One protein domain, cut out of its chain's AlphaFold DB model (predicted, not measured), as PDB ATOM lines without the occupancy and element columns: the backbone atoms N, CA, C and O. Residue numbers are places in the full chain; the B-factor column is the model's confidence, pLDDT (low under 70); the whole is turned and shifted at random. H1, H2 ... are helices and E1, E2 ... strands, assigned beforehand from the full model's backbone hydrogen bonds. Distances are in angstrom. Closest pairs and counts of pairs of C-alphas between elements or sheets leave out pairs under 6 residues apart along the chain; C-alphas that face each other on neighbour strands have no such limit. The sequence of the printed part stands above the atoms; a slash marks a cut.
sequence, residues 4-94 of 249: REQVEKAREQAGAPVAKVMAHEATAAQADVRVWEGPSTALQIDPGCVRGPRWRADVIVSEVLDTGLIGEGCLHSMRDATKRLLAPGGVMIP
ATOM      1  N   ARG A   4     175.287 294.915 257.960       42.16
ATOM      2  CA  ARG A   4     175.203 294.066 256.758       42.16
ATOM      3  C   ARG A   4     175.488 292.597 257.051       42.16
ATOM      4  O   ARG A   4     174.733 291.730 256.631       42.16
ATOM      5  N   GLU A   5     176.519 292.336 257.844       37.72
ATOM      6  CA  GLU A   5     176.953 290.992 258.237       37.72
ATOM      7  C   GLU A   5     175.897 290.291 259.111       37.72
ATOM      8  O   GLU A   5     175.713 289.078 259.034       37.72
ATOM      9  N   GLN A   6     175.160 291.060 259.923       40.06
ATOM     10  CA  GLN A   6     174.034 290.566 260.724       40.06
ATOM     11  C   GLN A   6     172.814 290.207 259.868       40.06
ATOM     12  O   GLN A   6     172.172 289.189 260.124       40.06
ATOM     13  N   VAL A   7     172.512 291.010 258.845       39.09
ATOM     14  CA  VAL A   7     171.417 290.753 257.894       39.09
ATOM     15  C   VAL A   7     171.721 289.537 257.015       39.09
ATOM     16  O   VAL A   7     170.831 288.734 256.747       39.09
ATOM     17  N   GLU A   8     172.976 289.359 256.610       42.50
ATOM     18  CA  GLU A   8     173.410 288.230 255.783       42.50
ATOM     19  C   GLU A   8     173.392 286.913 256.574       42.50
ATOM     20  O   GLU A   8     172.809 285.931 256.118       42.50
ATOM     21  N   LYS A   9     173.855 286.925 257.834       40.00
ATOM     22  CA  LYS A   9     173.694 285.787 258.758       40.00
ATOM     23  C   LYS A   9     172.235 285.454 259.056       40.00
ATOM     24  O   LYS A   9     171.898 284.281 259.187       40.00
ATOM     25  N   ALA A  10     171.373 286.464 259.182       38.25
ATOM     26  CA  ALA A  10     169.943 286.252 259.392       38.25
ATOM     27  C   ALA A  10     169.274 285.632 258.153       38.25
ATOM     28  O   ALA A  10     168.411 284.776 258.311       38.25
ATOM     29  N   ARG A  11     169.709 285.998 256.937       42.34
ATOM     30  CA  ARG A  11     169.272 285.370 255.676       42.34
ATOM     31  C   ARG A  11     169.782 283.937 255.510       42.34
ATOM     32  O   ARG A  11     169.047 283.107 254.995       42.34
ATOM     33  N   GLU A  12     170.998 283.629 255.956       40.06
ATOM     34  CA  GLU A  12     171.526 282.255 255.941       40.06
ATOM     35  C   GLU A  12     170.863 281.352 256.996       40.06
ATOM     36  O   GLU A  12     170.690 280.157 256.768       40.06
ATOM     37  N   GLN A  13     170.476 281.909 258.151       40.50
ATOM     38  CA  GLN A  13     169.766 281.181 259.211       40.50
ATOM     39  C   GLN A  13     168.263 281.040 258.939       40.50
ATOM     40  O   GLN A  13     167.661 280.040 259.333       40.50
ATOM     41  N   ALA A  14     167.660 282.004 258.242       38.84
ATOM     42  CA  ALA A  14     166.322 281.898 257.678       38.84
ATOM     43  C   ALA A  14     166.399 281.081 256.383       38.84
ATOM     44  O   ALA A  14     166.367 281.633 255.285       38.84
ATOM     45  N   GLY A  15     166.560 279.759 256.513       37.22
ATOM     46  CA  GLY A  15     166.496 278.844 255.373       37.22
ATOM     47  C   GLY A  15     165.330 279.208 254.449       37.22
ATOM     48  O   GLY A  15     164.262 279.586 254.935       37.22
ATOM     49  N   ALA A  16     165.567 279.154 253.132       35.78
ATOM     50  CA  ALA A  16     164.598 279.537 252.104       35.78
ATOM     51  C   ALA A  16     163.190 279.032 252.465       35.78
ATOM     52  O   ALA A  16     163.080 277.885 252.912       35.78
ATOM     53  N   PRO A  17     162.131 279.851 252.294       33.56
ATOM     54  CA  PRO A  17     160.790 279.475 252.711       33.56
ATOM     55  C   PRO A  17     160.452 278.112 252.111       33.56
ATOM     56  O   PRO A  17     160.427 277.928 250.892       33.56
ATOM     57  N   VAL A  18     160.257 277.127 252.990       29.31
ATOM     58  CA  VAL A  18     159.817 275.792 252.604       29.31
ATOM     59  C   VAL A  18     158.356 275.935 252.205       29.31
ATOM     60  O   VAL A  18     157.449 275.760 253.016       29.31
ATOM     61  N   ALA A  19     158.121 276.291 250.946       32.62
ATOM     62  CA  ALA A  19     156.811 276.189 250.341       32.62
ATOM     63  C   ALA A  19     156.471 274.696 250.252       32.62
ATOM     64  O   ALA A  19     156.859 274.015 249.304       32.62
ATOM     65  N   LYS A  20     155.768 274.153 251.253       32.41
ATOM     66  CA  LYS A  20     155.136 272.839 251.112       32.41
ATOM     67  C   LYS A  20     154.091 272.950 250.011       32.41
ATOM     68  O   LYS A  20     152.998 273.463 250.234       32.41
ATOM     69  N   VAL A  21     154.428 272.473 248.819       39.72
ATOM     70  CA  VAL A  21     153.462 272.377 247.730       39.72
ATOM     71  C   VAL A  21     152.569 271.177 248.012       39.72
ATOM     72  O   VAL A  21     152.989 270.032 247.867       39.72
ATOM     73  N   MET A  22     151.342 271.448 248.457       37.50
ATOM     74  CA  MET A  22     150.281 270.450 248.552       37.50
ATOM     75  C   MET A  22     149.495 270.490 247.242       37.50
ATOM     76  O   MET A  22     148.729 271.420 247.008       37.50
ATOM     77  N   ALA A  23     149.700 269.502 246.372       38.47
ATOM     78  CA  ALA A  23     148.810 269.278 245.235       38.47
ATOM     79  C   ALA A  23     147.745 268.260 245.657       38.47
ATOM     80  O   ALA A  23     148.085 267.203 246.187       38.47
ATOM     81  N   HIS A  24     146.471 268.591 245.450       39.56
ATOM     82  CA  HIS A  24     145.355 267.701 245.756       39.56
ATOM     83  C   HIS A  24     144.814 267.091 244.458       39.56
ATOM     84  O   HIS A  24     144.142 267.770 243.687       39.56
ATOM     85  N   GLU A  25     145.057 265.798 244.230       38.50
ATOM     86  CA  GLU A  25     144.294 265.017 243.251       38.50
ATOM     87  C   GLU A  25     143.059 264.446 243.968       38.50
ATOM     88  O   GLU A  25     143.157 263.537 244.791       38.50
ATOM     89  N   ALA A  26     141.875 265.015 243.709       37.12
ATOM     90  CA  ALA A  26     140.627 264.506 244.277       37.12
ATOM     91  C   ALA A  26     140.001 263.463 243.341       37.12
ATOM     92  O   ALA A  26     139.412 263.812 242.322       37.12
ATOM     93  N   THR A  27     140.023 262.192 243.733       38.06
ATOM     94  CA  THR A  27     138.902 261.289 243.430       38.06
ATOM     95  C   THR A  27     138.184 261.008 244.745       38.06
ATOM     96  O   THR A  27     138.818 260.918 245.793       38.06
ATOM     97  N   ALA A  28     136.852 260.986 244.715       42.19
ATOM     98  CA  ALA A  28     135.950 261.227 245.847       42.19
ATOM     99  C   ALA A  28     135.951 260.189 247.005       42.19
ATOM    100  O   ALA A  28     134.911 259.965 247.616       42.19
ATOM    101  N   ALA A  29     137.077 259.556 247.346       45.09
ATOM    102  CA  ALA A  29     137.152 258.610 248.463       45.09
ATOM    103  C   ALA A  29     138.466 258.614 249.273       45.09
ATOM    104  O   ALA A  29     138.490 258.030 250.353       45.09
ATOM    105  N   GLN A  30     139.539 259.274 248.826       48.56
ATOM    106  CA  GLN A  30     140.793 259.410 249.585       48.56
ATOM    107  C   GLN A  30     141.607 260.560 248.982       48.56
ATOM    108  O   GLN A  30     141.816 260.586 247.773       48.56
ATOM    109  N   ALA A  31     142.053 261.517 249.798       56.00
ATOM    110  CA  ALA A  31     142.979 262.544 249.328       56.00
ATOM    111  C   ALA A  31     144.360 261.900 249.106       56.00
ATOM    112  O   ALA A  31     144.998 261.491 250.079       56.00
ATOM    113  N   ASP A  32     144.813 261.783 247.852       74.69
ATOM    114  CA  ASP A  32     146.213 261.446 247.550       74.69
ATOM    115  C   ASP A  32     147.051 262.708 247.790       74.69
ATOM    116  O   ASP A  32     147.129 263.600 246.944       74.69
ATOM    117  N   VAL A  33     147.601 262.832 249.001       82.25
ATOM    118  CA  VAL A  33     148.454 263.963 249.378       82.25
ATOM    119  C   VAL A  33     149.901 263.592 249.113       82.25
ATOM    120  O   VAL A  33     150.467 262.717 249.771       82.25
ATOM    121  N   ARG A  34     150.525 264.315 248.183       86.50
ATOM    122  CA  ARG A  34     151.959 264.211 247.906       86.50
ATOM    123  C   ARG A  34     152.681 265.444 248.408       86.50
ATOM    124  O   ARG A  34     152.171 266.558 248.319       86.50
ATOM    125  N   VAL A  35     153.877 265.218 248.937       88.06
ATOM    126  CA  VAL A  35     154.744 266.270 249.460       88.06
ATOM    127  C   VAL A  35     156.043 266.232 248.677       88.06
ATOM    128  O   VAL A  35     156.732 265.213 248.669       88.06
ATOM    129  N   TRP A  36     156.371 267.350 248.042       90.69
ATOM    130  CA  TRP A  36     157.675 267.566 247.426       90.69
ATOM    131  C   TRP A  36     158.491 268.505 248.305       90.69
ATOM    132  O   TRP A  36     157.979 269.510 248.798       90.69
ATOM    133  N   GLU A  37     159.753 268.149 248.525       90.75
ATOM    134  CA  GLU A  37     160.692 268.961 249.290       90.75
ATOM    135  C   GLU A  37     161.380 269.982 248.377       90.75
ATOM    136  O   GLU A  37     161.850 269.642 247.290       90.75
ATOM    137  N   GLY A  38     161.451 271.230 248.839       89.25
ATOM    138  CA  GLY A  38     162.120 272.329 248.148       89.25
ATOM    139  C   GLY A  38     161.202 273.526 247.885       89.25
ATOM    140  O   GLY A  38     160.004 273.475 248.172       89.25
ATOM    141  N   PRO A  39     161.756 274.630 247.359       90.94
ATOM    142  CA  PRO A  39     160.968 275.800 247.002       90.94
ATOM    143  C   PRO A  39     160.092 275.509 245.774       90.94
ATOM    144  O   PRO A  39     160.512 274.820 244.841       90.94
ATOM    145  N   SER A  40     158.895 276.099 245.718       92.81
ATOM    146  CA  SER A  40     157.984 275.957 244.568       92.81
ATOM    147  C   SER A  40     158.608 276.440 243.251       92.81
ATOM    148  O   SER A  40     158.299 275.912 242.179       92.81
ATOM    149  N   THR A  41     159.553 277.377 243.330       93.44
ATOM    150  CA  THR A  41     160.316 277.896 242.187       93.44
ATOM    151  C   THR A  41     161.215 276.851 241.526       93.44
ATOM    152  O   THR A  41     161.516 276.962 240.340       93.44
ATOM    153  N   ALA A  42     161.592 275.794 242.250       93.19
ATOM    154  CA  ALA A  42     162.331 274.656 241.706       93.19
ATOM    155  C   ALA A  42     161.417 273.497 241.267       93.19
ATOM    156  O   ALA A  42     161.879 272.583 240.579       93.19
ATOM    157  N   LEU A  43     160.131 273.520 241.637       93.25
ATOM    158  CA  LEU A  43     159.185 272.453 241.315       93.25
ATOM    159  C   LEU A  43     158.888 272.421 239.814       93.25
ATOM    160  O   LEU A  43     158.622 273.455 239.200       93.25
ATOM    161  N   GLN A  44     158.886 271.230 239.219       91.94
ATOM    162  CA  GLN A  44     158.629 271.037 237.791       91.94
ATOM    163  C   GLN A  44     157.415 270.142 237.560       91.94
ATOM    164  O   GLN A  44     157.149 269.238 238.346       91.94
ATOM    165  N   ILE A  45     156.711 270.362 236.450       92.50
ATOM    166  CA  ILE A  45     155.727 269.393 235.969       92.50
ATOM    167  C   ILE A  45     156.481 268.136 235.524       92.50
ATOM    168  O   ILE A  45     157.337 268.200 234.641       92.50
ATOM    169  N   ASP A  46     156.168 267.004 236.143       91.00
ATOM    170  CA  ASP A  46     156.804 265.714 235.909       91.00
ATOM    171  C   ASP A  46     155.730 264.635 235.706       91.00
ATOM    172  O   ASP A  46     155.127 264.177 236.679       91.00
ATOM    173  N   PRO A  47     155.504 264.159 234.467       87.75
ATOM    174  CA  PRO A  47     154.548 263.087 234.186       87.75
ATOM    175  C   PRO A  47     154.800 261.793 234.977       87.75
ATOM    176  O   PRO A  47     153.863 261.019 235.194       87.75
ATOM    177  N   GLY A  48     156.047 261.558 235.409       88.69
ATOM    178  CA  GLY A  48     156.438 260.435 236.264       88.69
ATOM    179  C   GLY A  48     156.094 260.627 237.743       88.69
ATOM    180  O   GLY A  48     156.124 259.661 238.502       88.69
ATOM    181  N   CYS A  49     155.718 261.842 238.143       84.25
ATOM    182  CA  CYS A  49     155.359 262.235 239.502       84.25
ATOM    183  C   CYS A  49     156.454 261.959 240.550       84.25
ATOM    184  O   CYS A  49     156.160 261.620 241.697       84.25
ATOM    185  N   VAL A  50     157.725 262.069 240.146       83.69
ATOM    186  CA  VAL A  50     158.889 261.856 241.017       83.69
ATOM    187  C   VAL A  50     159.392 263.191 241.554       83.69
ATOM    188  O   VAL A  50     159.628 263.329 242.751       83.69
ATOM    189  N   ARG A  51     159.543 264.189 240.677       83.31
ATOM    190  CA  ARG A  51     160.107 265.509 241.015       83.31
ATOM    191  C   ARG A  51     159.074 266.635 241.089       83.31
ATOM    192  O   ARG A  51     159.443 267.768 241.377       83.31
ATOM    193  N   GLY A  52     157.805 266.334 240.831       88.81
ATOM    194  CA  GLY A  52     156.697 267.278 240.944       88.81
ATOM    195  C   GLY A  52     155.389 266.700 240.402       88.81
ATOM    196  O   GLY A  52     155.328 265.497 240.139       88.81
ATOM    197  N   PRO A  53     154.329 267.511 240.269       90.31
ATOM    198  CA  PRO A  53     153.015 267.042 239.847       90.31
ATOM    199  C   PRO A  53     152.999 266.658 238.364       90.31
ATOM    200  O   PRO A  53     153.749 267.202 237.554       90.31
ATOM    201  N   ARG A  54     152.098 265.745 237.990       90.50
ATOM    202  CA  ARG A  54     151.977 265.246 236.607       90.50
ATOM    203  C   ARG A  54     151.538 266.312 235.610       90.50
ATOM    204  O   ARG A  54     151.931 266.264 234.446       90.50
ATOM    205  N   TRP A  55     150.713 267.248 236.061       92.44
ATOM    206  CA  TRP A  55     150.178 268.354 235.279       92.44
ATOM    207  C   TRP A  55     150.042 269.598 236.155       92.44
ATOM    208  O   TRP A  55     150.286 269.572 237.362       92.44
ATOM    209  N   ARG A  56     149.697 270.712 235.512       94.50
ATOM    210  CA  ARG A  56     149.441 271.991 236.176       94.50
ATOM    211  C   ARG A  56     148.190 271.905 237.043       94.50
ATOM    212  O   ARG A  56     147.201 271.330 236.611       94.50
ATOM    213  N   ALA A  57     148.222 272.499 238.225       92.81
ATOM    214  CA  ALA A  57     147.107 272.487 239.157       92.81
ATOM    215  C   ALA A  57     145.960 273.393 238.688       92.81
ATOM    216  O   ALA A  57     146.197 274.495 238.191       92.81
ATOM    217  N   ASP A  58     144.722 272.957 238.913       94.50
ATOM    218  CA  ASP A  58     143.530 273.796 238.735       94.50
ATOM    219  C   ASP A  58     143.417 274.859 239.836       94.50
ATOM    220  O   ASP A  58     142.868 275.935 239.614       94.50
ATOM    221  N   VAL A  59     143.954 274.566 241.025       95.44
ATOM    222  CA  VAL A  59     143.971 275.469 242.179       95.44
ATOM    223  C   VAL A  59     145.348 275.450 242.830       95.44
ATOM    224  O   VAL A  59     145.896 274.381 243.102       95.44
ATOM    225  N   ILE A  60     145.893 276.629 243.122       95.69
ATOM    226  CA  ILE A  60     147.078 276.800 243.966       95.69
ATOM    227  C   ILE A  60     146.660 277.532 245.231       95.69
ATOM    228  O   ILE A  60     146.070 278.604 245.162       95.69
ATOM    229  N   VAL A  61     147.000 276.958 246.384       95.69
ATOM    230  CA  VAL A  61     146.821 277.592 247.692       95.69
ATOM    231  C   VAL A  61     148.197 277.952 248.243       95.69
ATOM    232  O   VAL A  61     149.072 277.090 248.323       95.69
ATOM    233  N   SER A  62     148.403 279.215 248.610       93.00
ATOM    234  CA  SER A  62     149.674 279.726 249.118       93.00
ATOM    235  C   SER A  62     149.460 280.620 250.339       93.00
ATOM    236  O   SER A  62     148.771 281.631 250.283       93.00
ATOM    237  N   GLU A  63     150.088 280.236 251.447       91.31
ATOM    238  CA  GLU A  63     150.155 280.998 252.695       91.31
ATOM    239  C   GLU A  63     151.643 281.214 252.986       91.31
ATOM    240  O   GLU A  63     152.275 280.460 253.717       91.31
ATOM    241  N   VAL A  64     152.241 282.136 252.233       89.75
ATOM    242  CA  VAL A  64     153.638 282.565 252.396       89.75
ATOM    243  C   VAL A  64     153.591 284.072 252.590       89.75
ATOM    244  O   VAL A  64     153.993 284.821 251.710       89.75
ATOM    245  N   LEU A  65     152.930 284.522 253.654       91.88
ATOM    246  CA  LEU A  65     152.598 285.925 253.892       91.88
ATOM    247  C   LEU A  65     153.027 286.315 255.305       91.88
ATOM    248  O   LEU A  65     152.839 285.573 256.266       91.88
ATOM    249  N   ASP A  66     153.539 287.532 255.447       91.06
ATOM    250  CA  ASP A  66     153.976 288.051 256.737       91.06
ATOM    251  C   ASP A  66     153.042 289.161 257.246       91.06
ATOM    252  O   ASP A  66     152.020 289.501 256.647       91.06
ATOM    253  N   THR A  67     153.401 289.780 258.374       90.62
ATOM    254  CA  THR A  67     152.630 290.928 258.885       90.62
ATOM    255  C   THR A  67     152.644 292.096 257.892       90.62
ATOM    256  O   THR A  67     151.665 292.834 257.787       90.62
ATOM    257  N   GLY A  68     153.747 292.273 257.157       90.56
ATOM    258  CA  GLY A  68     153.920 293.227 256.064       90.56
ATOM    259  C   GLY A  68     153.295 292.824 254.732       90.56
ATOM    260  O   GLY A  68     153.544 293.527 253.755       90.56
ATOM    261  N   LEU A  69     152.481 291.765 254.688       93.75
ATOM    262  CA  LEU A  69     151.945 291.112 253.492       93.75
ATOM    263  C   LEU A  69     153.015 290.380 252.664       93.75
ATOM    264  O   LEU A  69     152.903 289.174 252.463       93.75
ATOM    265  N   ILE A  70     154.019 291.092 252.150       93.69
ATOM    266  CA  ILE A  70     154.910 290.584 251.091       93.69
ATOM    267  C   ILE A  70     156.318 290.176 251.558       93.69
ATOM    268  O   ILE A  70     157.067 289.609 250.764       93.69
ATOM    269  N   GLY A  71     156.662 290.376 252.835       89.69
ATOM    270  CA  GLY A  71     158.027 290.237 253.367       89.69
ATOM    271  C   GLY A  71     158.610 288.817 253.344       89.69
ATOM    272  O   GLY A  71     159.818 288.646 253.499       89.69
ATOM    273  N   GLU A  72     157.781 287.798 253.100       89.88
ATOM    274  CA  GLU A  72     158.193 286.395 252.937       89.88
ATOM    275  C   GLU A  72     158.406 285.975 251.466       89.88
ATOM    276  O   GLU A  72     158.588 284.796 251.162       89.88
ATOM    277  N   GLY A  73     158.419 286.928 250.525       90.06
ATOM    278  CA  GLY A  73     158.694 286.647 249.110       90.06
ATOM    279  C   GLY A  73     157.505 286.031 248.363       90.06
ATOM    280  O   GLY A  73     157.682 285.288 247.388       90.06
ATOM    281  N   CYS A  74     156.285 286.339 248.814       93.00
ATOM    282  CA  CYS A  74     155.048 285.800 248.248       93.00
ATOM    283  C   CYS A  74     154.893 286.134 246.759       93.00
ATOM    284  O   CYS A  74     154.557 285.262 245.960       93.00
ATOM    285  N   LEU A  75     155.215 287.373 246.366       95.00
ATOM    286  CA  LEU A  75     154.983 287.869 245.012       95.00
ATOM    287  C   LEU A  75     155.827 287.106 243.993       95.00
ATOM    288  O   LEU A  75     155.316 286.680 242.959       95.00
ATOM    289  N   HIS A  76     157.103 286.867 244.309       93.06
ATOM    290  CA  HIS A  76     157.989 286.061 243.472       93.06
ATOM    291  C   HIS A  76     157.434 284.643 243.289       93.06
ATOM    292  O   HIS A  76     157.262 284.185 242.159       93.06
ATOM    293  N   SER A  77     157.106 283.981 244.400       93.38
ATOM    294  CA  SER A  77     156.638 282.593 244.409       93.38
ATOM    295  C   SER A  77     155.304 282.422 243.677       93.38
ATOM    296  O   SER A  77     155.152 281.498 242.881       93.38
ATOM    297  N   MET A  78     154.342 283.322 243.896       95.69
ATOM    298  CA  MET A  78     153.016 283.267 243.270       95.69
ATOM    299  C   MET A  78     153.069 283.620 241.782       95.69
ATOM    300  O   MET A  78     152.416 282.958 240.973       95.69
ATOM    301  N   ARG A  79     153.883 284.608 241.391       95.44
ATOM    302  CA  ARG A  79     154.100 284.962 239.981       95.44
ATOM    303  C   ARG A  79     154.680 283.789 239.199       95.44
ATOM    304  O   ARG A  79     154.209 283.464 238.111       95.44
ATOM    305  N   ASP A  80     155.703 283.154 239.751       95.81
ATOM    306  CA  ASP A  80     156.348 281.995 239.152       95.81
ATOM    307  C   ASP A  80     155.400 280.777 239.077       95.81
ATOM    308  O   ASP A  80     155.225 280.178 238.006       95.81
ATOM    309  N   ALA A  81     154.698 280.476 240.173       95.44
ATOM    310  CA  ALA A  81     153.724 279.391 240.234       95.44
ATOM    311  C   ALA A  81     152.572 279.585 239.234       95.44
ATOM    312  O   ALA A  81     152.209 278.645 238.527       95.44
ATOM    313  N   THR A  82     152.053 280.806 239.091       95.12
ATOM    314  CA  THR A  82     151.005 281.133 238.110       95.12
ATOM    315  C   THR A  82     151.453 280.806 236.683       95.12
ATOM    316  O   THR A  82     150.709 280.214 235.904       95.12
ATOM    317  N   LYS A  83     152.706 281.113 236.329       95.12
ATOM    318  CA  LYS A  83     153.224 280.864 234.975       95.12
ATOM    319  C   LYS A  83     153.473 279.396 234.682       95.12
ATOM    320  O   LYS A  83     153.269 278.957 233.546       95.12
ATOM    321  N   ARG A  84     153.972 278.631 235.654       95.50
ATOM    322  CA  ARG A  84     154.508 277.280 235.404       95.50
ATOM    323  C   ARG A  84     153.649 276.154 235.955       95.50
ATOM    324  O   ARG A  84     153.636 275.076 235.365       95.50
ATOM    325  N   LEU A  85     152.964 276.401 237.063       96.06
ATOM    326  CA  LEU A  85     152.282 275.383 237.853       96.06
ATOM    327  C   LEU A  85     150.760 275.515 237.799       96.06
ATOM    328  O   LEU A  85     150.098 274.499 237.952       96.06
ATOM    329  N   LEU A  86     150.204 276.702 237.543       95.50
ATOM    330  CA  LEU A  86     148.755 276.899 237.425       95.50
ATOM    331  C   LEU A  86     148.263 276.575 236.006       95.50
ATOM    332  O   LEU A  86     148.922 276.907 235.012       95.50
ATOM    333  N   ALA A  87     147.129 275.886 235.901       94.25
ATOM    334  CA  ALA A  87     146.470 275.595 234.633       94.25
ATOM    335  C   ALA A  87     145.807 276.864 234.055       94.25
ATOM    336  O   ALA A  87     145.473 277.782 234.807       94.25
ATOM    337  N   PRO A  88     145.590 276.956 232.728       93.00
ATOM    338  CA  PRO A  88     144.804 278.046 232.150       93.00
ATOM    339  C   PRO A  88     143.405 278.118 232.779       93.00
ATOM    340  O   PRO A  88     142.682 277.127 232.781       93.00
ATOM    341  N   GLY A  89     143.027 279.286 233.305       91.44
ATOM    342  CA  GLY A  89     141.763 279.466 234.031       91.44
ATOM    343  C   GLY A  89     141.757 278.911 235.460       91.44
ATOM    344  O   GLY A  89     140.707 278.912 236.097       91.44
ATOM    345  N   GLY A  90     142.904 278.446 235.963       92.50
ATOM    346  CA  GLY A  90     143.051 277.998 237.342       92.50
ATOM    347  C   GLY A  90     142.932 279.136 238.359       92.50
ATOM    348  O   GLY A  90     143.031 280.318 238.026       92.50
ATOM    349  N   VAL A  91     142.738 278.759 239.621       95.44
ATOM    350  CA  VAL A  91     142.481 279.670 240.742       95.44
ATOM    351  C   VAL A  91     143.704 279.766 241.654       95.44
ATOM    352  O   VAL A  91     144.268 278.753 242.063       95.44
ATOM    353  N   MET A  92     144.094 280.989 242.010       96.62
ATOM    354  CA  MET A  92     145.050 281.259 243.086       96.62
ATOM    355  C   MET A  92     144.280 281.604 244.362       96.62
ATOM    356  O   MET A  92     143.367 282.424 244.319       96.62
ATOM    357  N   ILE A  93     144.656 280.988 245.480       96.38
ATOM    358  CA  ILE A  93     144.146 281.294 246.816       96.38
ATOM    359  C   ILE A  93     145.349 281.657 247.696       96.38
ATOM    360  O   ILE A  93     146.238 280.822 247.865       96.38
ATOM    361  N   PRO A  94     145.398 282.857 248.292       97.00
ATOM    362  CA  PRO A  94     144.413 283.929 248.179       97.00
ATOM    363  C   PRO A  94     144.317 284.490 246.756       97.00
ATOM    364  O   PRO A  94     145.298 284.493 246.015       97.00
TER     365      PRO A  94
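Overview. This is residues 4 to 94 of the 249 residues of the protein "Hypothetical protein" of Haptolina ericina (UniProt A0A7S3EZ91). A helix, H2, lies alongside a short two-stranded parallel sheet, E3 and E4, with a loosely formed hairpin, E1 and E2, whose strand E1 comes beside E3; from this body residues 4 to 15, with helix H1, stick out as a free arm. A long stretch with no named element, residues 37 to 56, leads from the hairpin to E3, and another, residues 62 to 73, leads from E3 to H2. The printed part has 91 residues with two named helices and four named strands, in the order H1, E1, E2, E3, H2, E4, of mixed class; E1 and E2 are antiparallel. It is only just loose, close to compact, with a radius of gyration of the C-alphas of 14.9 A, and its outline of 50 by 25 by 24 A is only just elongated.

Arrangement. Look first at E3, residues 57 to 61, and E4, residues 86 to 93, parallel neighbours at 18 degrees. E4 bends by 123 degrees at Gly 89: before the bend C-alphas 57 and 86 face each other at 5.0 A, and after it C-alphas 59 and 91 do so at 4.7 A. Across the pair, N 87 and O 57 are within hydrogen-bond range at 2.8 A, and so are N 60 and O 91 at 2.9 A. These strands and H2, residues 74 to 84, make a strand-helix-strand unit, two parallel strands with a helix between them along the chain, and its crossover is right-handed. The closest C-alphas of H2 and E4 are those of Thr 82 and Met 92, 7.8 A apart; E3 and H2 are near each other, with 8 pairs of C-alphas within 10 A. Now find E1, residues 21 to 27: its closest C-alpha pair with E3 is Ala 23 and Ala 57, 7.1 A apart. E1 and E2, residues 30 to 36, form a hairpin, antiparallel at 157 degrees; C-alphas 25 and 32 face each other at 5.9 A, but no backbone N and O across the pair are within hydrogen-bond range. E2 and E3 are apart. H1, residues 4 to 13, is apart from E2, E3, H2 and E4. In H1 and H2 every O i to N i+4 pair is within hydrogen-bond range.

Along the chain. Find C-alpha 57 at (147.107, 272.487, 239.157); from there E3 runs 9.9 A to C-alpha 61. E4 spans 11.3 A from C-alpha 86 to C-alpha 93, at (144.146, 281.294, 246.816). H2 runs 15.4 A, E1 18.8 A and E2 18.9 A. H1 begins at C-alpha 4, at (175.203, 294.066, 256.758), and spans 14.2 A.

Size, cuts and confidence. The two C-alphas farthest apart are those of Arg 4 and Ala 29, at 52.7 A. Without residues 4 to 15 the body spans 38 by 23 by 22 A. The printed part has no cut. The links from E2 to E3 and from E3 to H2 are long. The mean pLDDT of the printed part is 75.7, and residues 4 to 31 are under 70.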